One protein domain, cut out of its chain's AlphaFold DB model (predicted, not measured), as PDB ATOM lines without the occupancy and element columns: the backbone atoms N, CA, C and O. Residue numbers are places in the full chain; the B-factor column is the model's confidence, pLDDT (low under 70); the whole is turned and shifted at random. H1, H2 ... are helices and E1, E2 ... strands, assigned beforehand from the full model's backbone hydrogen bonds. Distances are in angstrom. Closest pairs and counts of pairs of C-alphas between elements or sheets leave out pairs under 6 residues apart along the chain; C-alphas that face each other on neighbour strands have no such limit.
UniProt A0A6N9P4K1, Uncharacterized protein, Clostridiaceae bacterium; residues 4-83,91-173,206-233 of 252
ATOM      1  N   ARG A   4      90.944 115.970 135.554       88.00
ATOM      2  CA  ARG A   4      92.303 116.225 136.056       88.00
ATOM      3  C   ARG A   4      92.297 116.574 137.546       88.00
ATOM      4  O   ARG A   4      93.124 116.047 138.282       88.00
ATOM      5  N   GLU A   5      91.364 117.421 137.981       89.19
ATOM      6  CA  GLU A   5      91.146 117.696 139.409       89.19
ATOM      7  C   GLU A   5      90.687 116.428 140.138       89.19
ATOM      8  O   GLU A   5      91.286 116.068 141.145       89.19
ATOM      9  N   ALA A   6      89.720 115.690 139.580       90.81
ATOM     10  CA  ALA A   6      89.212 114.441 140.148       90.81
ATOM     11  C   ALA A   6      90.329 113.420 140.417       90.81
ATOM     12  O   ALA A   6      90.418 112.853 141.506       90.81
ATOM     13  N   LYS A   7      91.242 113.241 139.451       91.94
ATOM     14  CA  LYS A   7      92.452 112.428 139.635       91.94
ATOM     15  C   LYS A   7      93.325 112.957 140.776       91.94
ATOM     16  O   LYS A   7      93.716 112.174 141.633       91.94
ATOM     17  N   ARG A   8      93.598 114.265 140.833       91.88
ATOM     18  CA  ARG A   8      94.432 114.840 141.901       91.88
ATOM     19  C   ARG A   8      93.801 114.686 143.294       91.88
ATOM     20  O   ARG A   8      94.529 114.415 144.240       91.88
ATOM     21  N   HIS A   9      92.479 114.807 143.437       93.00
ATOM     22  CA  HIS A   9      91.809 114.559 144.720       93.00
ATOM     23  C   HIS A   9      91.991 113.113 145.187       93.00
ATOM     24  O   HIS A   9      92.418 112.899 146.317       93.00
ATOM     25  N   ILE A  10      91.763 112.136 144.306       94.38
ATOM     26  CA  ILE A  10      92.006 110.718 144.605       94.38
ATOM     27  C   ILE A  10      93.477 110.472 144.970       94.38
ATOM     28  O   ILE A  10      93.755 109.857 145.992       94.38
ATOM     29  N   GLU A  11      94.424 111.020 144.204       93.56
ATOM     30  CA  GLU A  11      95.857 110.921 144.504       93.56
ATOM     31  C   GLU A  11      96.207 111.503 145.885       93.56
ATOM     32  O   GLU A  11      96.972 110.894 146.633       93.56
ATOM     33  N   ASN A  12      95.628 112.651 146.251       94.12
ATOM     34  CA  ASN A  12      95.833 113.288 147.551       94.12
ATOM     35  C   ASN A  12      95.229 112.464 148.701       94.12
ATOM     36  O   ASN A  12      95.895 112.286 149.720       94.12
ATOM     37  N   ILE A  13      94.020 111.919 148.528       94.81
ATOM     38  CA  ILE A  13      93.360 111.035 149.506       94.81
ATOM     39  C   ILE A  13      94.200 109.768 149.728       94.81
ATOM     40  O   ILE A  13      94.476 109.414 150.874       94.81
ATOM     41  N   THR A  14      94.684 109.133 148.655       95.50
ATOM     42  CA  THR A  14      95.547 107.941 148.722       95.50
ATOM     43  C   THR A  14      96.903 108.246 149.373       95.50
ATOM     44  O   THR A  14      97.345 107.489 150.235       95.50
ATOM     45  N   LYS A  15      97.552 109.373 149.036       94.62
ATOM     46  CA  LYS A  15      98.815 109.819 149.669       94.62
ATOM     47  C   LYS A  15      98.669 110.154 151.149       94.62
ATOM     48  O   LYS A  15      99.627 109.987 151.900       94.62
ATOM     49  N   LYS A  16      97.501 110.649 151.567       94.81
ATOM     50  CA  LYS A  16      97.223 110.977 152.970       94.81
ATOM     51  C   LYS A  16      97.214 109.727 153.854       94.81
ATOM     52  O   LYS A  16      97.647 109.817 154.999       94.81
ATOM     53  N   TYR A  17      96.777 108.591 153.308       96.44
ATOM     54  CA  TYR A  17      96.822 107.287 153.968       96.44
ATOM     55  C   TYR A  17      98.204 106.624 153.833       96.44
ATOM     56  O   TYR A  17      98.909 106.434 154.823       96.44
ATOM     57  N   PHE A  18      98.650 106.352 152.601       94.31
ATOM     58  CA  PHE A  18      99.903 105.642 152.320       94.31
ATOM     59  C   PHE A  18     101.144 106.550 152.410       94.31
ATOM     60  O   PHE A  18     101.910 106.694 151.459       94.31
ATOM     61  N   THR A  19     101.366 107.154 153.578       91.81
ATOM     62  CA  THR A  19     102.449 108.128 153.824       91.81
ATOM     63  C   THR A  19     103.866 107.578 153.611       91.81
ATOM     64  O   THR A  19     104.771 108.339 153.269       91.81
ATOM     65  N   GLY A  20     104.069 106.268 153.793       88.31
ATOM     66  CA  GLY A  20     105.346 105.583 153.560       88.31
ATOM     67  C   GLY A  20     105.541 105.044 152.137       88.31
ATOM     68  O   GLY A  20     106.634 104.574 151.825       88.31
ATOM     69  N   ALA A  21     104.515 105.094 151.280       89.31
ATOM     70  CA  ALA A  21     104.566 104.547 149.929       89.31
ATOM     71  C   ALA A  21     104.729 105.635 148.868       89.31
ATOM     72  O   ALA A  21     104.276 106.772 149.009       89.31
ATOM     73  N   VAL A  22     105.315 105.260 147.734       90.69
ATOM     74  CA  VAL A  22     105.205 106.082 146.527       90.69
ATOM     75  C   VAL A  22     103.812 105.862 145.939       90.69
ATOM     76  O   VAL A  22     103.467 104.740 145.588       90.69
ATOM     77  N   VAL A  23     103.022 106.923 145.793       91.62
ATOM     78  CA  VAL A  23     101.701 106.877 145.142       91.62
ATOM     79  C   VAL A  23     101.786 107.563 143.781       91.62
ATOM     80  O   VAL A  23     102.306 108.680 143.694       91.62
ATOM     81  N   GLY A  24     101.270 106.936 142.721       90.31
ATOM     82  CA  GLY A  24     101.249 107.546 141.388       90.31
ATOM     83  C   GLY A  24     100.327 106.861 140.380       90.31
ATOM     84  O   GLY A  24      99.823 105.766 140.613       90.31
ATOM     85  N   PHE A  25     100.119 107.513 139.234       90.69
ATOM     86  CA  PHE A  25      99.237 107.022 138.174       90.69
ATOM     87  C   PHE A  25      99.918 106.051 137.203       90.69
ATOM     88  O   PHE A  25     101.046 106.281 136.753       90.69
ATOM     89  N   SER A  26      99.173 105.023 136.792       85.12
ATOM     90  CA  SER A  26      99.572 104.062 135.762       85.12
ATOM     91  C   SER A  26     100.038 104.764 134.478       85.12
ATOM     92  O   SER A  26      99.297 105.561 133.894       85.12
ATOM     93  N   GLY A  27     101.251 104.458 134.013       73.31
ATOM     94  CA  GLY A  27     101.786 104.977 132.747       73.31
ATOM     95  C   GLY A  27     102.176 106.463 132.743       73.31
ATOM     96  O   GLY A  27     102.456 106.995 131.672       73.31
ATOM     97  N   GLN A  28     102.204 107.138 133.901       66.12
ATOM     98  CA  GLN A  28     102.588 108.559 134.004       66.12
ATOM     99  C   GLN A  28     103.963 108.800 134.654       66.12
ATOM    100  O   GLN A  28     104.442 109.932 134.671       66.12
ATOM    101  N   SER A  29     104.633 107.762 135.164       58.72
ATOM    102  CA  SER A  29     105.979 107.872 135.734       58.72
ATOM    103  C   SER A  29     107.075 107.775 134.666       58.72
ATOM    104  O   SER A  29     107.143 106.794 133.933       58.72
ATOM    105  N   ALA A  30     108.015 108.726 134.661       51.03
ATOM    106  CA  ALA A  30     109.247 108.643 133.861       51.03
ATOM    107  C   ALA A  30     110.293 107.648 134.422       51.03
ATOM    108  O   ALA A  30     111.326 107.415 133.796       51.03
ATOM    109  N   ASN A  31     110.044 107.075 135.605       52.31
ATOM    110  CA  ASN A  31     110.934 106.125 136.274       52.31
ATOM    111  C   ASN A  31     110.616 104.681 135.856       52.31
ATOM    112  O   ASN A  31     109.451 104.314 135.735       52.31
ATOM    113  N   VAL A  32     111.659 103.860 135.684       56.47
ATOM    114  CA  VAL A  32     111.561 102.491 135.134       56.47
ATOM    115  C   VAL A  32     110.812 101.520 136.060       56.47
ATOM    116  O   VAL A  32     110.072 100.673 135.570       56.47
ATOM    117  N   LYS A  33     110.967 101.666 137.381       62.62
ATOM    118  CA  LYS A  33     110.127 101.068 138.434       62.62
ATOM    119  C   LYS A  33     110.143 101.985 139.662       62.62
ATOM    120  O   LYS A  33     111.127 102.697 139.881       62.62
ATOM    121  N   SER A  34     109.074 101.971 140.459       66.25
ATOM    122  CA  SER A  34     109.099 102.556 141.807       66.25
ATOM    123  C   SER A  34     109.874 101.655 142.782       66.25
ATOM    124  O   SER A  34     110.229 100.529 142.443       66.25
ATOM    125  N   LYS A  35     110.139 102.149 143.995       75.00
ATOM    126  CA  LYS A  35     110.551 101.310 145.131       75.00
ATOM    127  C   LYS A  35     109.324 100.893 145.941       75.00
ATOM    128  O   LYS A  35     108.356 101.647 145.999       75.00
ATOM    129  N   SER A  36     109.405  99.722 146.570       75.25
ATOM    130  CA  SER A  36     108.431  99.227 147.551       75.25
ATOM    131  C   SER A  36     108.492 100.056 148.855       75.25
ATOM    132  O   SER A  36     109.604 100.414 149.260       75.25
ATOM    133  N   PRO A  37     107.355 100.357 149.515       86.56
ATOM    134  CA  PRO A  37     105.992 100.104 149.049       86.56
ATOM    135  C   PRO A  37     105.558 101.104 147.960       86.56
ATOM    136  O   PRO A  37     105.924 102.282 147.971       86.56
ATOM    137  N   TYR A  38     104.762 100.624 147.005       90.31
ATOM    138  CA  TYR A  38     104.258 101.400 145.869       90.31
ATOM    139  C   TYR A  38     102.747 101.211 145.716       90.31
ATOM    140  O   TYR A  38     102.250 100.092 145.806       90.31
ATOM    141  N   VAL A  39     102.027 102.301 145.451       93.44
ATOM    142  CA  VAL A  39     100.588 102.293 145.171       93.44
ATOM    143  C   VAL A  39     100.348 102.876 143.782       93.44
ATOM    144  O   VAL A  39     100.638 104.049 143.519       93.44
ATOM    145  N   CYS A  40      99.814 102.050 142.885       93.06
ATOM    146  CA  CYS A  40      99.462 102.447 141.528       93.06
ATOM    147  C   CYS A  40      97.967 102.754 141.443       93.06
ATOM    148  O   CYS A  40      97.138 101.932 141.825       93.06
ATOM    149  N   ILE A  41      97.626 103.922 140.905       95.56
ATOM    150  CA  ILE A  41      96.246 104.315 140.617       95.56
ATOM    151  C   ILE A  41      96.032 104.199 139.105       95.56
ATOM    152  O   ILE A  41      96.654 104.920 138.320       95.56
ATOM    153  N   THR A  42      95.137 103.307 138.693       95.81
ATOM    154  CA  THR A  42      94.821 103.012 137.291       95.81
ATOM    155  C   THR A  42      93.418 103.539 136.961       95.81
ATOM    156  O   THR A  42      92.422 102.905 137.307       95.81
ATOM    157  N   PRO A  43      93.290 104.721 136.326       94.75
ATOM    158  CA  PRO A  43      91.996 105.314 136.014       94.75
ATOM    159  C   PRO A  43      91.437 104.781 134.695       94.75
ATOM    160  O   PRO A  43      92.084 104.887 133.650       94.75
ATOM    161  N   GLY A  44      90.202 104.287 134.731       94.06
ATOM    162  CA  GLY A  44      89.448 103.924 133.537       94.06
ATOM    163  C   GLY A  44      88.854 105.135 132.808       94.06
ATOM    164  O   GLY A  44      89.131 106.299 133.115       94.06
ATOM    165  N   SER A  45      88.008 104.856 131.817       93.25
ATOM    166  CA  SER A  45      87.301 105.889 131.054       93.25
ATOM    167  C   SER A  45      86.166 106.505 131.886       93.25
ATOM    168  O   SER A  45      85.309 105.759 132.362       93.25
ATOM    169  N   PRO A  46      86.099 107.841 132.042       93.19
ATOM    170  CA  PRO A  46      84.976 108.478 132.715       93.19
ATOM    171  C   PRO A  46      83.695 108.326 131.888       93.19
ATOM    172  O   PRO A  46      83.699 108.498 130.668       93.19
ATOM    173  N   THR A  47      82.585 108.059 132.567       93.69
ATOM    174  CA  THR A  47      81.234 108.062 131.990       93.69
ATOM    175  C   THR A  47      80.432 109.207 132.595       93.69
ATOM    176  O   THR A  47      80.680 109.597 133.733       93.69
ATOM    177  N   ARG A  48      79.496 109.783 131.838       89.25
ATOM    178  CA  ARG A  48      78.616 110.863 132.303       89.25
ATOM    179  C   ARG A  48      77.205 110.666 131.775       89.25
ATOM    180  O   ARG A  48      77.036 110.029 130.731       89.25
ATOM    181  N   ASP A  49      76.234 111.267 132.443       85.00
ATOM    182  CA  ASP A  49      74.850 111.254 131.975       85.00
ATOM    183  C   ASP A  49      74.694 111.980 130.630       85.00
ATOM    184  O   ASP A  49      75.410 112.937 130.319       85.00
ATOM    185  N   GLN A  50      73.758 111.504 129.805       81.31
ATOM    186  CA  GLN A  50      73.489 112.078 128.480       81.31
ATOM    187  C   GLN A  50      72.711 113.397 128.560       81.31
ATOM    188  O   GLN A  50      72.916 114.279 127.728       81.31
ATOM    189  N   PHE A  51      71.842 113.525 129.563       86.06
ATOM    190  CA  PHE A  51      70.966 114.670 129.777       86.06
ATOM    191  C   PHE A  51      71.316 115.294 131.136       86.06
ATOM    192  O   PHE A  51      70.859 114.787 132.160       86.06
ATOM    193  N   PRO A  52      72.177 116.328 131.175       87.62
ATOM    194  CA  PRO A  52      72.530 116.995 132.422       87.62
ATOM    195  C   PRO A  52      71.328 117.753 132.985       87.62
ATOM    196  O   PRO A  52      70.463 118.213 132.235       87.62
ATOM    197  N   VAL A  53      71.328 117.989 134.296       87.69
ATOM    198  CA  VAL A  53      70.491 119.057 134.860       87.69
ATOM    199  C   VAL A  53      71.038 120.389 134.341       87.69
ATOM    200  O   VAL A  53      72.251 120.571 134.243       87.69
ATOM    201  N   GLN A  54      70.156 121.315 133.976       87.94
ATOM    202  CA  GLN A  54      70.527 122.616 133.423       87.94
ATOM    203  C   GLN A  54      69.870 123.740 134.220       87.94
ATOM    204  O   GLN A  54      68.694 123.644 134.572       87.94
ATOM    205  N   ARG A  55      70.625 124.806 134.502       83.75
ATOM    206  CA  ARG A  55      70.136 125.991 135.218       83.75
ATOM    207  C   ARG A  55      70.700 127.264 134.595       83.75
ATOM    208  O   ARG A  55      71.864 127.295 134.211       83.75
ATOM    209  N   MET A  56      69.883 128.310 134.539       82.06
ATOM    210  CA  MET A  56      70.350 129.664 134.241       82.06
ATOM    211  C   MET A  56      70.874 130.314 135.523       82.06
ATOM    212  O   MET A  56      70.165 130.351 136.528       82.06
ATOM    213  N   VAL A  57      72.100 130.824 135.466       79.56
ATOM    214  CA  VAL A  57      72.771 131.599 136.516       79.56
ATOM    215  C   VAL A  57      73.337 132.837 135.820       79.56
ATOM    216  O   VAL A  57      74.069 132.689 134.845       79.56
ATOM    217  N   ASN A  58      72.963 134.047 136.247       74.31
ATOM    218  CA  ASN A  58      73.390 135.321 135.631       74.31
ATOM    219  C   ASN A  58      73.322 135.333 134.089       74.31
ATOM    220  O   ASN A  58      74.327 135.548 133.411       74.31
ATOM    221  N   ASP A  59      72.147 135.013 133.539       77.94
ATOM    222  CA  ASP A  59      71.881 134.917 132.093       77.94
ATOM    223  C   ASP A  59      72.792 133.951 131.304       77.94
ATOM    224  O   ASP A  59      72.804 133.949 130.073       77.94
ATOM    225  N   ARG A  60      73.499 133.046 131.993       79.19
ATOM    226  CA  ARG A  60      74.325 131.993 131.393       79.19
ATOM    227  C   ARG A  60      73.826 130.612 131.798       79.19
ATOM    228  O   ARG A  60      73.491 130.354 132.952       79.19
ATOM    229  N   MET A  61      73.812 129.697 130.833       83.88
ATOM    230  CA  MET A  61      73.472 128.301 131.084       83.88
ATOM    231  C   MET A  61      74.623 127.591 131.803       83.88
ATOM    232  O   MET A  61      75.769 127.654 131.352       83.88
ATOM    233  N   VAL A  62      74.311 126.855 132.868       88.12
ATOM    234  CA  VAL A  62      75.220 125.918 133.534       88.12
ATOM    235  C   VAL A  62      74.617 124.517 133.449       88.12
ATOM    236  O   VAL A  62      73.464 124.297 133.816       88.12
ATOM    237  N   SER A  63      75.394 123.571 132.920       89.12
ATOM    238  CA  SER A  63      75.022 122.159 132.781       89.12
ATOM    239  C   SER A  63      75.783 121.300 133.787       89.12
ATOM    240  O   SER A  63      77.015 121.302 133.802       89.12
ATOM    241  N   TYR A  64      75.047 120.530 134.582       90.00
ATOM    242  CA  TYR A  64      75.541 119.699 135.673       90.00
ATOM    243  C   TYR A  64      75.511 118.231 135.240       90.00
ATOM    244  O   TYR A  64      74.453 117.602 135.191       90.00
ATOM    245  N   TYR A  65      76.678 117.686 134.894       90.75
ATOM    246  CA  TYR A  65      76.824 116.285 134.506       90.75
ATOM    247  C   TYR A  65      77.293 115.453 135.701       90.75
ATOM    248  O   TYR A  65      78.457 115.563 136.105       90.75
ATOM    249  N   GLN A  66      76.443 114.562 136.217       91.62
ATOM    250  CA  GLN A  66      76.927 113.501 137.097       91.62
ATOM    251  C   GLN A  66      77.890 112.618 136.293       91.62
ATOM    252  O   GLN A  66      77.583 112.157 135.191       91.62
ATOM    253  N   THR A  67      79.100 112.458 136.818       93.94
ATOM    254  CA  THR A  67      80.223 111.801 136.150       93.94
ATOM    255  C   THR A  67      80.784 110.718 137.062       93.94
ATOM    256  O   THR A  67      80.979 110.940 138.253       93.94
ATOM    257  N   LYS A  68      81.050 109.536 136.504       96.00
ATOM    258  CA  LYS A  68      81.623 108.379 137.197       96.00
ATOM    259  C   LYS A  68      82.980 108.059 136.588       96.00
ATOM    260  O   LYS A  68      83.064 107.745 135.399       96.00
ATOM    261  N   LEU A  69      84.034 108.136 137.392       96.69
ATOM    262  CA  LEU A  69      85.387 107.729 137.031       96.69
ATOM    263  C   LEU A  69      85.708 106.396 137.732       96.69
ATOM    264  O   LEU A  69      85.957 106.412 138.937       96.69
ATOM    265  N   PRO A  70      85.693 105.255 137.018       97.31
ATOM    266  CA  PRO A  70      86.184 103.997 137.566       97.31
ATOM    267  C   PRO A  70      87.704 104.059 137.763       97.31
ATOM    268  O   PRO A  70      88.431 104.649 136.957       97.31
ATOM    269  N   LEU A  71      88.173 103.455 138.848       96.44
ATOM    270  CA  LEU A  71      89.551 103.465 139.318       96.44
ATOM    271  C   LEU A  71      89.895 102.065 139.831       96.44
ATOM    272  O   LEU A  71      89.110 101.464 140.553       96.44
ATOM    273  N   GLN A  72      91.088 101.580 139.525       96.94
ATOM    274  CA  GLN A  72      91.697 100.448 140.215       96.94
ATOM    275  C   GLN A  72      92.883 100.973 141.025       96.94
ATOM    276  O   GLN A  72      93.670 101.774 140.511       96.94
ATOM    277  N   ILE A  73      93.003 100.550 142.282       96.50
ATOM    278  CA  ILE A  73      94.151 100.852 143.139       96.50
ATOM    279  C   ILE A  73      94.873  99.544 143.449       96.50
ATOM    280  O   ILE A  73      94.282  98.624 144.008       96.50
ATOM    281  N   ASP A  74      96.149  99.475 143.080       94.81
ATOM    282  CA  ASP A  74      97.042  98.342 143.325       94.81
ATOM    283  C   ASP A  74      98.088  98.716 144.380       94.81
ATOM    284  O   ASP A  74      98.855  99.659 144.175       94.81
ATOM    285  N   LEU A  75      98.168  97.946 145.466       94.19
ATOM    286  CA  LEU A  75      99.250  98.012 146.451       94.19
ATOM    287  C   LEU A  75     100.300  96.948 146.133       94.19
ATOM    288  O   LEU A  75      99.978  95.770 145.990       94.19
ATOM    289  N   TYR A  76     101.560  97.368 146.103       91.31
ATOM    290  CA  TYR A  76     102.737  96.518 146.010       91.31
ATOM    291  C   TYR A  76     103.580  96.731 147.270       91.31
ATOM    292  O   TYR A  76     104.045  97.846 147.524       91.31
ATOM    293  N   THR A  77     103.776  95.678 148.061       89.69
ATOM    294  CA  THR A  77     104.461  95.749 149.360       89.69
ATOM    295  C   THR A  77     105.394  94.555 149.569       89.69
ATOM    296  O   THR A  77     105.323  93.544 148.865       89.69
ATOM    297  N   ASN A  78     106.296  94.682 150.538       88.75
ATOM    298  CA  ASN A  78     107.129  93.579 151.024       88.75
ATOM    299  C   ASN A  78     106.558  92.948 152.303       88.75
ATOM    300  O   ASN A  78     107.153  92.005 152.813       88.75
ATOM    301  N   GLY A  79     105.413  93.442 152.786       87.94
ATOM    302  CA  GLY A  79     104.756  92.947 153.990       87.94
ATOM    303  C   GLY A  79     105.430  93.427 155.274       87.94
ATOM    304  O   GLY A  79     106.301  94.301 155.244       87.94
ATOM    305  N   ALA A  80     105.032  92.836 156.398       88.31
ATOM    306  CA  ALA A  80     105.621  93.107 157.707       88.31
ATOM    307  C   ALA A  80     106.728  92.101 158.059       88.31
ATOM    308  O   ALA A  80     106.710  90.951 157.617       88.31
ATOM    309  N   GLU A  81     107.683  92.519 158.893       86.25
ATOM    310  CA  GLU A  81     108.644  91.601 159.515       86.25
ATOM    311  C   GLU A  81     107.917  90.700 160.525       86.25
ATOM    312  O   GLU A  81     107.448  91.166 161.565       86.25
ATOM    313  N   GLY A  82     107.821  89.405 160.218       81.62
ATOM    314  CA  GLY A  82     107.238  88.407 161.109       81.62
ATOM    315  C   GLY A  82     108.170  88.005 162.257       81.62
ATOM    316  O   GLY A  82     109.271  88.525 162.441       81.62
ATOM    317  N   SER A  83     107.747  87.015 163.045       78.81
ATOM    318  CA  SER A  83     108.597  86.466 164.112       78.81
ATOM    319  C   SER A  83     109.826  85.732 163.540       78.81
ATOM    320  O   SER A  83     109.678  84.989 162.567       78.81
ATOM    321  N   THR A  91     110.956  85.871 158.534       80.12
ATOM    322  CA  THR A  91     110.016  85.686 157.423       80.12
ATOM    323  C   THR A  91     109.139  86.922 157.275       80.12
ATOM    324  O   THR A  91     108.584  87.381 158.272       80.12
ATOM    325  N   MET A  92     108.960  87.423 156.053       85.00
ATOM    326  CA  MET A  92     107.979  88.481 155.788       85.00
ATOM    327  C   MET A  92     106.561  87.897 155.754       85.00
ATOM    328  O   MET A  92     106.341  86.848 155.142       85.00
ATOM    329  N   GLU A  93     105.616  88.576 156.395       87.56
ATOM    330  CA  GLU A  93     104.193  88.221 156.462       87.56
ATOM    331  C   GLU A  93     103.387  89.008 155.412       87.56
ATOM    332  O   GLU A  93     103.632  90.200 155.216       87.56
ATOM    333  N   ASP A  94     102.448  88.352 154.713       90.19
ATOM    334  CA  ASP A  94     101.610  89.001 153.687       90.19
ATOM    335  C   ASP A  94     100.530  89.869 154.345       90.19
ATOM    336  O   ASP A  94      99.425  89.404 154.611       90.19
ATOM    337  N   THR A  95     100.854  91.139 154.585       92.38
ATOM    338  CA  THR A  95      99.902  92.147 155.075       92.38
ATOM    339  C   THR A  95      99.120  92.832 153.956       92.38
ATOM    340  O   THR A  95      98.289  93.682 154.243       92.38
ATOM    341  N   ALA A  96      99.342  92.504 152.674       93.25
ATOM    342  CA  ALA A  96      98.848  93.338 151.572       93.25
ATOM    343  C   ALA A  96      97.312  93.412 151.506       93.25
ATOM    344  O   ALA A  96      96.761  94.421 151.064       93.25
ATOM    345  N   VAL A  97      96.624  92.344 151.921       95.69
ATOM    346  CA  VAL A  97      95.155  92.300 151.997       95.69
ATOM    347  C   VAL A  97      94.641  93.113 153.184       95.69
ATOM    348  O   VAL A  97      93.676  93.857 153.019       95.69
ATOM    349  N   ASP A  98      95.303  93.025 154.337       95.94
ATOM    350  CA  ASP A  98      94.936  93.763 155.549       95.94
ATOM    351  C   ASP A  98      95.192  95.269 155.354       95.94
ATOM    352  O   ASP A  98      94.266  96.066 155.480       95.94
ATOM    353  N   ASP A  99      96.382  95.650 154.870       96.00
ATOM    354  CA  ASP A  99      96.771  97.030 154.522       96.00
ATOM    355  C   ASP A  99      95.765  97.707 153.564       96.00
ATOM    356  O   ASP A  99      95.520  98.917 153.641       96.00
ATOM    357  N   MET A 100      95.197  96.931 152.629       96.81
ATOM    358  CA  MET A 100      94.196  97.389 151.659       96.81
ATOM    359  C   MET A 100      92.767  97.380 152.227       96.81
ATOM    360  O   MET A 100      91.938  98.178 151.792       96.81
ATOM    361  N   THR A 101      92.472  96.514 153.198       97.50
ATOM    362  CA  THR A 101      91.182  96.492 153.906       97.50
ATOM    363  C   THR A 101      91.081  97.694 154.847       97.50
ATOM    364  O   THR A 101      90.119  98.451 154.754       97.50
ATOM    365  N   ASP A 102      92.130  97.977 155.621       97.94
ATOM    366  CA  ASP A 102      92.229  99.189 156.445       97.94
ATOM    367  C   ASP A 102      92.180 100.474 155.582       97.94
ATOM    368  O   ASP A 102      91.650 101.510 155.997       97.94
ATOM    369  N   PHE A 103      92.677 100.420 154.336       98.00
ATOM    370  CA  PHE A 103      92.534 101.525 153.381       98.00
ATOM    371  C   PHE A 103      91.085 101.714 152.909       98.00
ATOM    372  O   PHE A 103      90.649 102.855 152.743       98.00
ATOM    373  N   VAL A 104      90.326 100.631 152.716       98.00
ATOM    374  CA  VAL A 104      88.882 100.695 152.433       98.00
ATOM    375  C   VAL A 104      88.133 101.319 153.613       98.00
ATOM    376  O   VAL A 104      87.390 102.277 153.400       98.00
ATOM    377  N   ASP A 105      88.415 100.893 154.846       97.88
ATOM    378  CA  ASP A 105      87.845 101.493 156.061       97.88
ATOM    379  C   ASP A 105      88.177 102.996 156.173       97.88
ATOM    380  O   ASP A 105      87.335 103.808 156.566       97.88
ATOM    381  N   TYR A 106      89.384 103.411 155.769       98.06
ATOM    382  CA  TYR A 106      89.740 104.829 155.662       98.06
ATOM    383  C   TYR A 106      88.922 105.567 154.590       98.06
ATOM    384  O   TYR A 106      88.455 106.678 154.857       98.06
ATOM    385  N   LEU A 107      88.717 104.985 153.403       97.25
ATOM    386  CA  LEU A 107      87.920 105.594 152.329       97.25
ATOM    387  C   LEU A 107      86.440 105.757 152.704       97.25
ATOM    388  O   LEU A 107      85.825 106.745 152.307       97.25
ATOM    389  N   GLU A 108      85.887 104.823 153.477       95.25
ATOM    390  CA  GLU A 108      84.509 104.875 153.986       95.25
ATOM    391  C   GLU A 108      84.386 105.649 155.315       95.25
ATOM    392  O   GLU A 108      83.286 105.859 155.831       95.25
ATOM    393  N   SER A 109      85.503 106.131 155.872       96.44
ATOM    394  CA  SER A 109      85.502 106.875 157.132       96.44
ATOM    395  C   SER A 109      84.795 108.239 157.014       96.44
ATOM    396  O   SER A 109      84.889 108.912 155.980       96.44
ATOM    397  N   PRO A 110      84.196 108.755 158.111       94.25
ATOM    398  CA  PRO A 110      83.647 110.114 158.151       94.25
ATOM    399  C   PRO A 110      84.655 111.209 157.770       94.25
ATOM    400  O   PRO A 110      84.259 112.280 157.324       94.25
ATOM    401  N   TYR A 111      85.963 110.959 157.908       92.25
ATOM    402  CA  TYR A 111      86.999 111.898 157.478       92.25
ATOM    403  C   TYR A 111      87.055 112.041 155.949       92.25
ATOM    404  O   TYR A 111      87.122 113.164 155.446       92.25
ATOM    405  N   VAL A 112      87.001 110.926 155.210       92.69
ATOM    406  CA  VAL A 112      87.022 110.940 153.738       92.69
ATOM    407  C   VAL A 112      85.660 111.330 153.169       92.69
ATOM    408  O   VAL A 112      85.625 112.115 152.226       92.69
ATOM    409  N   ILE A 113      84.547 110.930 153.792       91.12
ATOM    410  CA  ILE A 113      83.213 111.470 153.465       91.12
ATOM    411  C   ILE A 113      83.221 113.004 153.641       91.12
ATOM    412  O   ILE A 113      82.978 113.738 152.687       91.12
ATOM    413  N   HIS A 114      83.695 113.485 154.799       88.62
ATOM    414  CA  HIS A 114      84.005 114.888 155.119       88.62
ATOM    415  C   HIS A 114      84.839 115.647 154.057       88.62
ATOM    416  O   HIS A 114      84.790 116.876 153.930       88.62
ATOM    417  N   TRP A 115      85.705 114.934 153.335       88.19
ATOM    418  CA  TRP A 115      86.508 115.470 152.236       88.19
ATOM    419  C   TRP A 115      85.683 115.507 150.947       88.19
ATOM    420  O   TRP A 115      85.615 116.552 150.302       88.19
ATOM    421  N   CYS A 116      85.055 114.389 150.587       88.75
ATOM    422  CA  CYS A 116      84.257 114.221 149.379       88.75
ATOM    423  C   CYS A 116      83.070 115.193 149.299       88.75
ATOM    424  O   CYS A 116      82.866 115.789 148.239       88.75
ATOM    425  N   ASP A 117      82.374 115.434 150.413       87.25
ATOM    426  CA  ASP A 117      81.262 116.388 150.494       87.25
ATOM    427  C   ASP A 117      81.715 117.805 150.098       87.25
ATOM    428  O   ASP A 117      81.119 118.437 149.229       87.25
ATOM    429  N   ARG A 118      82.857 118.265 150.636       84.56
ATOM    430  CA  ARG A 118      83.448 119.589 150.340       84.56
ATOM    431  C   ARG A 118      83.879 119.783 148.881       84.56
ATOM    432  O   ARG A 118      84.203 120.902 148.496       84.56
ATOM    433  N   ILE A 119      83.922 118.721 148.078       84.62
ATOM    434  CA  ILE A 119      84.270 118.771 146.647       84.62
ATOM    435  C   ILE A 119      83.137 118.242 145.753       84.62
ATOM    436  O   ILE A 119      83.377 117.931 144.582       84.62
ATOM    437  N   ASN A 120      81.915 118.138 146.294       86.56
ATOM    438  CA  ASN A 120      80.718 117.660 145.597       86.56
ATOM    439  C   ASN A 120      80.954 116.319 144.865       86.56
ATOM    440  O   ASN A 120      80.674 116.159 143.666       86.56
ATOM    441  N   ALA A 121      81.527 115.359 145.597       92.00
ATOM    442  CA  ALA A 121      81.907 114.043 145.098       92.00
ATOM    443  C   ALA A 121      81.588 112.913 146.094       92.00
ATOM    444  O   ALA A 121      81.176 113.142 147.225       92.00
ATOM    445  N   THR A 122      81.794 111.667 145.673       95.38
ATOM    446  CA  THR A 122      81.641 110.463 146.503       95.38
ATOM    447  C   THR A 122      82.572 109.371 145.986       95.38
ATOM    448  O   THR A 122      82.667 109.161 144.774       95.38
ATOM    449  N   ILE A 123      83.240 108.650 146.884       96.88
ATOM    450  CA  ILE A 123      83.966 107.416 146.558       96.88
ATOM    451  C   ILE A 123      83.038 106.238 146.864       96.88
ATOM    452  O   ILE A 123      82.433 106.191 147.928       96.88
ATOM    453  N   VAL A 124      82.917 105.302 145.926       96.81
ATOM    454  CA  VAL A 124      82.174 104.048 146.106       96.81
ATOM    455  C   VAL A 124      83.142 102.891 145.910       96.81
ATOM    456  O   VAL A 124      83.763 102.792 144.851       96.81
ATOM    457  N   VAL A 125      83.267 102.014 146.903       96.06
ATOM    458  CA  VAL A 125      84.051 100.778 146.787       96.06
ATOM    459  C   VAL A 125      83.277  99.786 145.914       96.06
ATOM    460  O   VAL A 125      82.097  99.526 146.142       96.06
ATOM    461  N   ASN A 126      83.913  99.268 144.862       93.12
ATOM    462  CA  ASN A 126      83.268  98.497 143.795       93.12
ATOM    463  C   ASN A 126      83.763  97.044 143.761       93.12
ATOM    464  O   ASN A 126      84.253  96.558 142.747       93.12
ATOM    465  N   GLY A 127      83.624  96.337 144.879       89.75
ATOM    466  CA  GLY A 127      83.996  94.926 144.996       89.75
ATOM    467  C   GLY A 127      84.925  94.652 146.177       89.75
ATOM    468  O   GLY A 127      85.299  95.575 146.897       89.75
ATOM    469  N   PRO A 128      85.274  93.377 146.411       94.06
ATOM    470  CA  PRO A 128      86.166  92.999 147.498       94.06
ATOM    471  C   PRO A 128      87.615  93.393 147.195       94.06
ATOM    472  O   PRO A 128      88.026  93.450 146.034       94.06
ATOM    473  N   VAL A 129      88.413  93.546 148.253       96.88
ATOM    474  CA  VAL A 129      89.876  93.504 148.153       96.88
ATOM    475  C   VAL A 129      90.298  92.150 147.569       96.88
ATOM    476  O   VAL A 129      89.832  91.098 148.009       96.88
ATOM    477  N   GLN A 130      91.172  92.168 146.564       95.00
ATOM    478  CA  GLN A 130      91.670  90.968 145.890       95.00
ATOM    479  C   GLN A 130      93.153  90.757 146.188       95.00
ATOM    480  O   GLN A 130      93.973  91.627 145.892       95.00
ATOM    481  N   GLN A 131      93.511  89.581 146.708       91.56
ATOM    482  CA  GLN A 131      94.905  89.156 146.834       91.56
ATOM    483  C   GLN A 131      95.453  88.756 145.456       91.56
ATOM    484  O   GLN A 131      94.890  87.896 144.778       91.56
ATOM    485  N   LEU A 132      96.563  89.370 145.054       89.81
ATOM    486  CA  LEU A 132      97.259  89.121 143.786       89.81
ATOM    487  C   LEU A 132      98.691  88.587 143.985       89.81
ATOM    488  O   LEU A 132      99.417  88.393 143.005       89.81
ATOM    489  N   THR A 133      99.103  88.345 145.234       84.75
ATOM    490  CA  THR A 133     100.346  87.647 145.593       84.75
ATOM    491  C   THR A 133     100.497  86.363 144.764       84.75
ATOM    492  O   THR A 133      99.608  85.516 144.727       84.75
ATOM    493  N   GLY A 134     101.623  86.227 144.058       73.94
ATOM    494  CA  GLY A 134     101.923  85.068 143.206       73.94
ATOM    495  C   GLY A 134     101.328  85.084 141.787       73.94
ATOM    496  O   GLY A 134     101.741  84.261 140.973       73.94
ATOM    497  N   LEU A 135     100.434  86.022 141.437       71.06
ATOM    498  CA  LEU A 135      99.918  86.155 140.060       71.06
ATOM    499  C   LEU A 135     100.947  86.784 139.101       71.06
ATOM    500  O   LEU A 135     100.922  86.532 137.897       71.06
ATOM    501  N   VAL A 136     101.862  87.597 139.636       59.09
ATOM    502  CA  VAL A 136     102.991  88.189 138.908       59.09
ATOM    503  C   VAL A 136     104.263  87.940 139.711       59.09
ATOM    504  O   VAL A 136     104.417  88.467 140.808       59.09
ATOM    505  N   THR A 137     105.183  87.152 139.159       56.12
ATOM    506  CA  THR A 137     106.512  86.891 139.730       56.12
ATOM    507  C   THR A 137     107.482  88.028 139.403       56.12
ATOM    508  O   THR A 137     108.398  87.880 138.595       56.12
ATOM    509  N   ASP A 138     107.266  89.185 140.031       61.81
ATOM    510  CA  ASP A 138     108.287  90.232 140.130       61.81
ATOM    511  C   ASP A 138     109.161  89.974 141.371       61.81
ATOM    512  O   ASP A 138     108.666  89.516 142.397       61.81
ATOM    513  N   THR A 139     110.464  90.235 141.286       61.62
ATOM    514  CA  THR A 139     111.397  90.079 142.418       61.62
ATOM    515  C   THR A 139     111.439  91.302 143.328       61.62
ATOM    516  O   THR A 139     111.962  91.214 144.435       61.62
ATOM    517  N   ASP A 140     110.922  92.441 142.860       68.31
ATOM    518  CA  ASP A 140     111.034  93.729 143.556       68.31
ATOM    519  C   ASP A 140     109.898  93.981 144.571       68.31
ATOM    520  O   ASP A 140     110.001  94.897 145.390       68.31
ATOM    521  N   TYR A 141     108.832  93.172 144.522       69.50
ATOM    522  CA  TYR A 141     107.659  93.248 145.398       69.50
ATOM    523  C   TYR A 141     107.197  91.835 145.758       69.50
ATOM    524  O   TYR A 141     106.950  91.028 144.864       69.50
ATOM    525  N   GLN A 142     107.060  91.534 147.049       76.69
ATOM    526  CA  GLN A 142     106.721  90.180 147.498       76.69
ATOM    527  C   GLN A 142     105.208  89.917 147.511       76.69
ATOM    528  O   GLN A 142     104.771  88.816 147.174       76.69
ATOM    529  N   PHE A 143     104.416  90.929 147.867       89.25
ATOM    530  CA  PHE A 143     102.978  90.809 148.079       89.25
ATOM    531  C   PHE A 143     102.208  91.901 147.335       89.25
ATOM    532  O   PHE A 143     102.704  93.017 147.135       89.25
ATOM    533  N   ARG A 144     100.988  91.572 146.901       90.94
ATOM    534  CA  ARG A 144     100.138  92.492 146.134       90.94
ATOM    535  C   ARG A 144      98.669  92.301 146.470       90.94
ATOM    536  O   ARG A 144      98.176  91.173 146.466       90.94
ATOM    537  N   ALA A 145      97.961  93.412 146.624       94.94
ATOM    538  CA  ALA A 145      96.506  93.450 146.676       94.94
ATOM    539  C   ALA A 145      95.962  94.549 145.754       94.94
ATOM    540  O   ALA A 145      96.680  95.494 145.418       94.94
ATOM    541  N   MET A 146      94.699  94.437 145.348       95.62
ATOM    542  CA  MET A 146      93.994  95.508 144.642       95.62
ATOM    543  C   MET A 146      92.571  95.713 145.159       95.62
ATOM    544  O   MET A 146      91.959  94.790 145.696       95.62
ATOM    545  N   VAL A 147      92.034  96.907 144.922       97.88
ATOM    546  CA  VAL A 147      90.613  97.233 145.086       97.88
ATOM    547  C   VAL A 147      90.129  98.069 143.897       97.88
ATOM    548  O   VAL A 147      90.864  98.908 143.366       97.88
ATOM    549  N   GLU A 148      88.894  97.835 143.459       97.94
ATOM    550  CA  GLU A 148      88.214  98.673 142.468       97.94
ATOM    551  C   GLU A 148      87.337  99.713 143.171       97.94
ATOM    552  O   GLU A 148      86.624  99.400 144.122       97.94
ATOM    553  N   LEU A 149      87.355 100.949 142.680       97.31
ATOM    554  CA  LEU A 149      86.573 102.074 143.189       97.31
ATOM    555  C   LEU A 149      85.866 102.793 142.031       97.31
ATOM    556  O   LEU A 149      86.332 102.798 140.890       97.31
ATOM    557  N   VAL A 150      84.782 103.500 142.333       97.62
ATOM    558  CA  VAL A 150      84.163 104.473 141.428       97.62
ATOM    559  C   VAL A 150      84.111 105.824 142.124       97.62
ATOM    560  O   VAL A 150      83.453 105.981 143.148       97.62
ATOM    561  N   PHE A 151      84.781 106.819 141.544       96.88
ATOM    562  CA  PHE A 151      84.681 108.203 141.992       96.88
ATOM    563  C   PHE A 151      83.561 108.913 141.231       96.88
ATOM    564  O   PHE A 151      83.665 109.168 140.025       96.88
ATOM    565  N   CYS A 152      82.474 109.200 141.937       95.56
ATOM    566  CA  CYS A 152      81.320 109.944 141.450       95.56
ATOM    567  C   CYS A 152      81.517 111.435 141.742       95.56
ATOM    568  O   CYS A 152      81.875 111.788 142.858       95.56
ATOM    569  N   TYR A 153      81.278 112.314 140.770       93.31
ATOM    570  CA  TYR A 153      81.390 113.764 140.961       93.31
ATOM    571  C   TYR A 153      80.564 114.562 139.954       93.31
ATOM    572  O   TYR A 153      80.170 114.051 138.901       93.31
ATOM    573  N   VAL A 154      80.345 115.845 140.247       90.44
ATOM    574  CA  VAL A 154      79.671 116.778 139.335       90.44
ATOM    575  C   VAL A 154      80.680 117.486 138.421       90.44
ATOM    576  O   VAL A 154      81.601 118.183 138.859       90.44
ATOM    577  N   HIS A 155      80.493 117.342 137.112       89.62
ATOM    578  CA  HIS A 155      81.190 118.118 136.090       89.62
ATOM    579  C   HIS A 155      80.267 119.245 135.618       89.62
ATOM    580  O   HIS A 155      79.319 119.012 134.869       89.62
ATOM    581  N   LYS A 156      80.557 120.471 136.067       89.25
ATOM    582  CA  LYS A 156      79.878 121.697 135.634       89.25
ATOM    583  C   LYS A 156      80.479 122.203 134.320       89.25
ATOM    584  O   LYS A 156      81.698 122.352 134.215       89.25
ATOM    585  N   ALA A 157      79.624 122.463 133.338       88.62
ATOM    586  CA  ALA A 157      79.975 123.048 132.048       88.62
ATOM    587  C   ALA A 157      79.182 124.347 131.852       88.62
ATOM    588  O   ALA A 157      77.954 124.332 131.943       88.62
ATOM    589  N   VAL A 158      79.881 125.455 131.608       87.06
ATOM    590  CA  VAL A 158      79.310 126.813 131.612       87.06
ATOM    591  C   VAL A 158      79.207 127.374 130.186       87.06
ATOM    592  O   VAL A 158      80.031 127.077 129.314       87.06
ATOM    593  N   GLY A 159      78.177 128.192 129.957       83.81
ATOM    594  CA  GLY A 159      77.878 128.838 128.680       83.81
ATOM    595  C   GLY A 159      77.172 127.913 127.684       83.81
ATOM    596  O   GLY A 159      77.159 126.692 127.836       83.81
ATOM    597  N   TYR A 160      76.604 128.495 126.623       80.69
ATOM    598  CA  TYR A 160      75.836 127.759 125.606       80.69
ATOM    599  C   TYR A 160      76.648 126.642 124.916       80.69
ATOM    600  O   TYR A 160      76.117 125.584 124.585       80.69
ATOM    601  N   THR A 161      77.957 126.844 124.754       82.19
ATOM    602  CA  THR A 161      78.889 125.851 124.194       82.19
ATOM    603  C   THR A 161      79.360 124.795 125.191       82.19
ATOM    604  O   THR A 161      79.937 123.790 124.778       82.19
ATOM    605  N   GLY A 162      79.174 125.013 126.498       83.12
ATOM    606  CA  GLY A 162      79.646 124.118 127.555       83.12
ATOM    607  C   GLY A 162      81.169 123.919 127.604       83.12
ATOM    608  O   GLY A 162      81.629 122.915 128.149       83.12
ATOM    609  N   ILE A 163      81.967 124.819 127.010       81.75
ATOM    610  CA  ILE A 163      83.437 124.686 126.984       81.75
ATOM    611  C   ILE A 163      84.136 125.399 128.148       81.75
ATOM    612  O   ILE A 163      85.279 125.050 128.459       81.75
ATOM    613  N   GLN A 164      83.454 126.340 128.809       81.50
ATOM    614  CA  GLN A 164      83.902 126.965 130.057       81.50
ATOM    615  C   GLN A 164      83.739 125.972 131.219       81.50
ATOM    616  O   GLN A 164      82.782 125.195 131.258       81.50
ATOM    617  N   GLY A 165      84.698 125.966 132.145       78.69
ATOM    618  CA  GLY A 165      84.681 125.095 133.324       78.69
ATOM    619  C   GLY A 165      84.121 125.781 134.568       78.69
ATOM    620  O   GLY A 165      83.841 126.975 134.562       78.69
ATOM    621  N   GLU A 166      84.040 125.020 135.660       79.00
ATOM    622  CA  GLU A 166      83.615 125.494 136.987       79.00
ATOM    623  C   GLU A 166      84.391 126.715 137.495       79.00
ATOM    624  O   GLU A 166      83.801 127.559 138.146       79.00
ATOM    625  N   SER A 167      85.661 126.887 137.110       79.94
ATOM    626  CA  SER A 167      86.456 128.085 137.428       79.94
ATOM    627  C   SER A 167      85.903 129.396 136.852       79.94
ATOM    628  O   SER A 167      86.477 130.449 137.100       79.94
ATOM    629  N   SER A 168      84.843 129.342 136.038       78.88
ATOM    630  CA  SER A 168      84.108 130.526 135.579       78.88
ATOM    631  C   SER A 168      82.967 130.931 136.520       78.88
ATOM    632  O   SER A 168      82.363 131.973 136.299       78.88
ATOM    633  N   ILE A 169      82.658 130.121 137.536       78.94
ATOM    634  CA  ILE A 169      81.690 130.404 138.603       78.94
ATOM    635  C   ILE A 169      82.478 130.978 139.787       78.94
ATOM    636  O   ILE A 169      83.518 130.435 140.154       78.94
ATOM    637  N   VAL A 170      82.008 132.087 140.354       77.44
ATOM    638  CA  VAL A 170      82.650 132.793 141.470       77.44
ATOM    639  C   VAL A 170      81.642 132.929 142.598       77.44
ATOM    640  O   VAL A 170      80.615 133.581 142.422       77.44
ATOM    641  N   TYR A 171      81.933 132.330 143.749       73.88
ATOM    642  CA  TYR A 171      81.052 132.368 144.917       73.88
ATOM    643  C   TYR A 171      81.369 133.576 145.814       73.88
ATOM    644  O   TYR A 171      82.533 133.976 145.931       73.88
ATOM    645  N   PRO A 172      80.362 134.165 146.481       58.91
ATOM    646  CA  PRO A 172      80.576 135.297 147.369       58.91
ATOM    647  C   PRO A 172      81.362 134.873 148.620       58.91
ATOM    648  O   PRO A 172      80.880 134.112 149.451       58.91
ATOM    649  N   GLY A 173      82.574 135.411 148.783       60.22
ATOM    650  CA  GLY A 173      83.410 135.203 149.973       60.22
ATOM    651  C   GLY A 173      84.590 134.243 149.794       60.22
ATOM    652  O   GLY A 173      85.476 134.236 150.649       60.22
ATOM    653  N   ASP A 206      75.903 127.285 143.466       58.84
ATOM    654  CA  ASP A 206      75.981 128.127 142.254       58.84
ATOM    655  C   ASP A 206      74.764 129.047 142.011       58.84
ATOM    656  O   ASP A 206      74.739 129.803 141.038       58.84
ATOM    657  N   ALA A 207      73.709 128.927 142.813       54.34
ATOM    658  CA  ALA A 207      72.475 129.687 142.685       54.34
ATOM    659  C   ALA A 207      72.032 130.367 143.990       54.34
ATOM    660  O   ALA A 207      70.855 130.720 144.118       54.34
ATOM    661  N   GLU A 208      72.953 130.543 144.936       60.28
ATOM    662  CA  GLU A 208      72.796 131.486 146.043       60.28
ATOM    663  C   GLU A 208      72.962 132.943 145.573       60.28
ATOM    664  O   GLU A 208      73.592 133.234 144.548       60.28
ATOM    665  N   ASP A 209      72.387 133.883 146.328       54.91
ATOM    666  CA  ASP A 209      72.486 135.315 146.032       54.91
ATOM    667  C   ASP A 209      73.947 135.793 146.128       54.91
ATOM    668  O   ASP A 209      74.570 135.753 147.188       54.91
ATOM    669  N   GLY A 210      74.481 136.308 145.017       57.12
ATOM    670  CA  GLY A 210      75.838 136.863 144.940       57.12
ATOM    671  C   GLY A 210      76.867 135.987 144.223       57.12
ATOM    672  O   GLY A 210      78.012 136.418 144.090       57.12
ATOM    673  N   VAL A 211      76.489 134.808 143.717       68.25
ATOM    674  CA  VAL A 211      77.323 134.074 142.751       68.25
ATOM    675  C   VAL A 211      77.447 134.893 141.463       68.25
ATOM    676  O   VAL A 211      76.441 135.348 140.923       68.25
ATOM    677  N   GLU A 212      78.660 135.061 140.936       75.12
ATOM    678  CA  GLU A 212      78.950 135.700 139.644       75.12
ATOM    679  C   GLU A 212      79.477 134.673 138.628       75.12
ATOM    680  O   GLU A 212      80.107 133.684 138.999       75.12
ATOM    681  N   ILE A 213      79.284 134.917 137.323       72.81
ATOM    682  CA  ILE A 213      79.975 134.143 136.276       72.81
ATOM    683  C   ILE A 213      80.977 135.033 135.541       72.81
ATOM    684  O   ILE A 213      80.604 135.882 134.729       72.81
ATOM    685  N   LYS A 214      82.266 134.799 135.805       76.75
ATOM    686  CA  LYS A 214      83.407 135.450 135.151       76.75
ATOM    687  C   LYS A 214      84.027 134.447 134.162       76.75
ATOM    688  O   LYS A 214      84.747 133.555 134.601       76.75
ATOM    689  N   PRO A 215      83.761 134.526 132.844       68.38
ATOM    690  CA  PRO A 215      84.236 133.520 131.889       68.38
ATOM    691  C   PRO A 215      85.769 133.407 131.852       68.38
ATOM    692  O   PRO A 215      86.467 134.376 131.544       68.38
ATOM    693  N   VAL A 216      86.292 132.204 132.122       73.06
ATOM    694  CA  VAL A 216      87.734 131.903 132.101       73.06
ATOM    695  C   VAL A 216      88.138 131.229 130.788       73.06
ATOM    696  O   VAL A 216      87.580 130.206 130.385       73.06
ATOM    697  N   TYR A 217      89.164 131.787 130.138       67.38
ATOM    698  CA  TYR A 217      89.618 131.405 128.799       67.38
ATOM    699  C   TYR A 217      91.010 130.768 128.807       67.38
ATOM    700  O   TYR A 217      92.005 131.423 128.502       67.38
ATOM    701  N   GLU A 218      91.077 129.469 129.094       69.75
ATOM    702  CA  GLU A 218      92.315 128.688 128.974       69.75
ATOM    703  C   GLU A 218      92.206 127.645 127.850       69.75
ATOM    704  O   GLU A 218      91.498 126.636 128.005       69.75
ATOM    705  N   PRO A 219      92.909 127.852 126.717       76.88
ATOM    706  CA  PRO A 219      93.049 126.839 125.681       76.88
ATOM    707  C   PRO A 219      93.676 125.565 126.246       76.88
ATOM    708  O   PRO A 219      94.658 125.607 126.991       76.88
ATOM    709  N   THR A 220      93.143 124.405 125.868       79.31
ATOM    710  CA  THR A 220      93.750 123.130 126.261       79.31
ATOM    711  C   THR A 220      95.080 122.933 125.535       79.31
ATOM    712  O   THR A 220      95.274 123.421 124.422       79.31
ATOM    713  N   SER A 221      95.986 122.130 126.101       78.94
ATOM    714  CA  SER A 221      97.263 121.776 125.453       78.94
ATOM    715  C   SER A 221      97.101 121.061 124.098       78.94
ATOM    716  O   SER A 221      98.075 120.905 123.369       78.94
ATOM    717  N   SER A 222      95.882 120.634 123.754       83.25
ATOM    718  CA  SER A 222      95.508 120.043 122.461       83.25
ATOM    719  C   SER A 222      94.817 121.035 121.505       83.25
ATOM    720  O   SER A 222      94.309 120.614 120.470       83.25
ATOM    721  N   GLY A 223      94.757 122.330 121.840       79.38
ATOM    722  CA  GLY A 223      94.185 123.393 120.999       79.38
ATOM    723  C   GLY A 223      92.662 123.580 121.088       79.38
ATOM    724  O   GLY A 223      92.109 124.396 120.354       79.38
ATOM    725  N   GLY A 224      91.973 122.851 121.972       80.62
ATOM    726  CA  GLY A 224      90.549 123.065 122.260       80.62
ATOM    727  C   GLY A 224      90.311 124.269 123.181       80.62
ATOM    728  O   GLY A 224      91.260 124.814 123.736       80.62
ATOM    729  N   ARG A 225      89.040 124.651 123.390       77.12
ATOM    730  CA  ARG A 225      88.624 125.869 124.131       77.12
ATOM    731  C   ARG A 225      89.161 127.168 123.505       77.12
ATOM    732  O   ARG A 225      89.847 127.952 124.157       77.12
ATOM    733  N   SER A 226      88.866 127.401 122.224       77.56
ATOM    734  CA  SER A 226      89.220 128.669 121.580       77.56
ATOM    735  C   SER A 226      88.310 129.810 122.049       77.56
ATOM    736  O   SER A 226      87.115 129.628 122.277       77.56
ATOM    737  N   LYS A 227      88.894 131.006 122.164       75.88
ATOM    738  CA  LYS A 227      88.213 132.227 122.612       75.88
ATOM    739  C   LYS A 227      87.041 132.623 121.695       75.88
ATOM    740  O   LYS A 227      85.945 132.867 122.189       75.88
ATOM    741  N   ALA A 228      87.258 132.573 120.377       74.88
ATOM    742  CA  ALA A 228      86.246 132.858 119.354       74.88
ATOM    743  C   ALA A 228      84.963 132.026 119.538       74.88
ATOM    744  O   ALA A 228      83.865 132.563 119.489       74.88
ATOM    745  N   LEU A 229      85.095 130.732 119.856       73.25
ATOM    746  CA  LEU A 229      83.948 129.840 120.062       73.25
ATOM    747  C   LEU A 229      83.038 130.291 121.211       73.25
ATOM    748  O   LEU A 229      81.844 130.014 121.169       73.25
ATOM    749  N   VAL A 230      83.572 130.966 122.229       69.25
ATOM    750  CA  VAL A 230      82.751 131.519 123.310       69.25
ATOM    751  C   VAL A 230      82.148 132.859 122.902       69.25
ATOM    752  O   VAL A 230      80.929 133.004 122.932       69.25
ATOM    753  N   GLU A 231      82.984 133.812 122.482       72.06
ATOM    754  CA  GLU A 231      82.548 135.183 122.177       72.06
ATOM    755  C   GLU A 231      81.525 135.243 121.029       72.06
ATOM    756  O   GLU A 231      80.629 136.082 121.053       72.06
ATOM    757  N   GLU A 232      81.615 134.341 120.047       67.88
ATOM    758  CA  GLU A 232      80.746 134.335 118.861       67.88
ATOM    759  C   GLU A 232      79.442 133.537 119.044       67.88
ATOM    760  O   GLU A 232      78.542 133.663 118.216       67.88
ATOM    761  N   THR A 233      79.313 132.699 120.087       66.00
ATOM    762  CA  THR A 233      78.165 131.768 120.214       66.00
ATOM    763  C   THR A 233      77.500 131.709 121.596       66.00
ATOM    764  O   THR A 233      76.561 130.934 121.790       66.00
TER     765      THR A 233
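Overview. This is residues 4 to 83, 91 to 173 and 206 to 233 of the 252 residues of an uncharacterized protein of Clostridiaceae bacterium (UniProt A0A6N9P4K1). What does one see first? A long, twisted sheet is built along two very long strands, E4 and E8, which run side by side in opposite directions; it curls round H1, while H2 packs over E4 and E8 and H3 stands beside E7. The small strand pair E5 and E6 prolongs one end of this ribbon, and residues 159 to 173, residues 206 to 226 and the short H4 gather loosely toward the other. What is printed, and in what order? The printed part has 191 residues, with four named helices and eight named strands in the order H1 E1 E2 E3 E4 E5 E6 H2 H3 E7 E8 H4; the class is mixed, helices and strands. The large sheet is branched and mixed, with E1 and E2 parallel and its other pairs antiparallel; the whole is loose, with a radius of gyration of the C-alphas of 20.5 A, and elongated, spanning 68 by 36 by 31 A.

Along the chain. How does the printed part begin? H1, residues 4 to 17, measures 20.5 A and starts at C-alpha 4, at (92.303, 116.225, 136.056). E1 is residues 22 to 25, E2 residues 38 to 43, 16.2 A, and E3 residues 53 to 57, 12.9 A. What follows? E4, residues 60 to 77, is the longest strand at 50.4 A and ends at C-alpha 77, at (104.461, 95.749, 149.360). E5 is residues 80 to 83 and E6 residues 91 to 93; H2, residues 96 to 107, measures 16.4 A, and H3, residues 110 to 117, 10.2 A. How does it end? E7 is residues 121 to 125, 13.5 A, and E8 residues 143 to 158, 46.1 A. H4, residues 227 to 231, ends at C-alpha 231, at (82.548, 135.183, 122.177).

Arrangement. Where does H1 stand? It is on the branched sheet, which curls round it; its closest C-alphas to E1 are those of Lys 15 and Val 23, 6.1 A. H1 and H2 are close but not clearly touching, at Tyr 17 and Phe 103, whose C-alphas are 7.2 A apart. How are the strands paired? E1, parallel to E2, has N 39 and O 22 at 2.8 A; on the other side of E2 is E4, antiparallel, with N 42 and O 72 at 2.8 A. E2 and E3 lie on one side of E4 and E8 on the other: the hairpin E3 and E4 has N 62 and O 55 at 2.8 A, and antiparallel E4 and E8 have N 63 and O 157 at 2.8 A. The hairpin E7 and E8 has N 122 and O 152 at 2.8 A, and antiparallel E5 and E6, a sheet of their own, have N 82 and O 91 at 2.9 A. And the other helices? H2 is on the branched sheet at a height over the sheet of 8.0 A, over E4 and E8, and runs along the strands at 3 degrees to E8 on the local plane. H3 stands at the sheet's level, with the C-alphas of Cys 116 and Thr 122 its closest to E7, 5.4 A, and H4 is not on the sheet. In H1, H2, H3 and H4 every O i to N i+4 pair is within hydrogen-bond range.

Size, cuts and confidence. How far does it reach? The two C-alphas farthest apart, those of Ser 83 and Glu 232, are 71.5 A apart. Where is it cut, and which links are long? Residues 84 to 90 are not printed, with 6.9 A from C-alpha 83 to C-alpha 91, nor are residues 174 to 205, with 12.8 A from C-alpha 173 to C-alpha 206. Of the links printed whole, E1 to E2 and E7 to E8 are long. Where is confidence low? The mean pLDDT of the printed part is 84.6, and 27 residues are under 70, among them residues 28 to 34, 136 to 141 and 206 to 211.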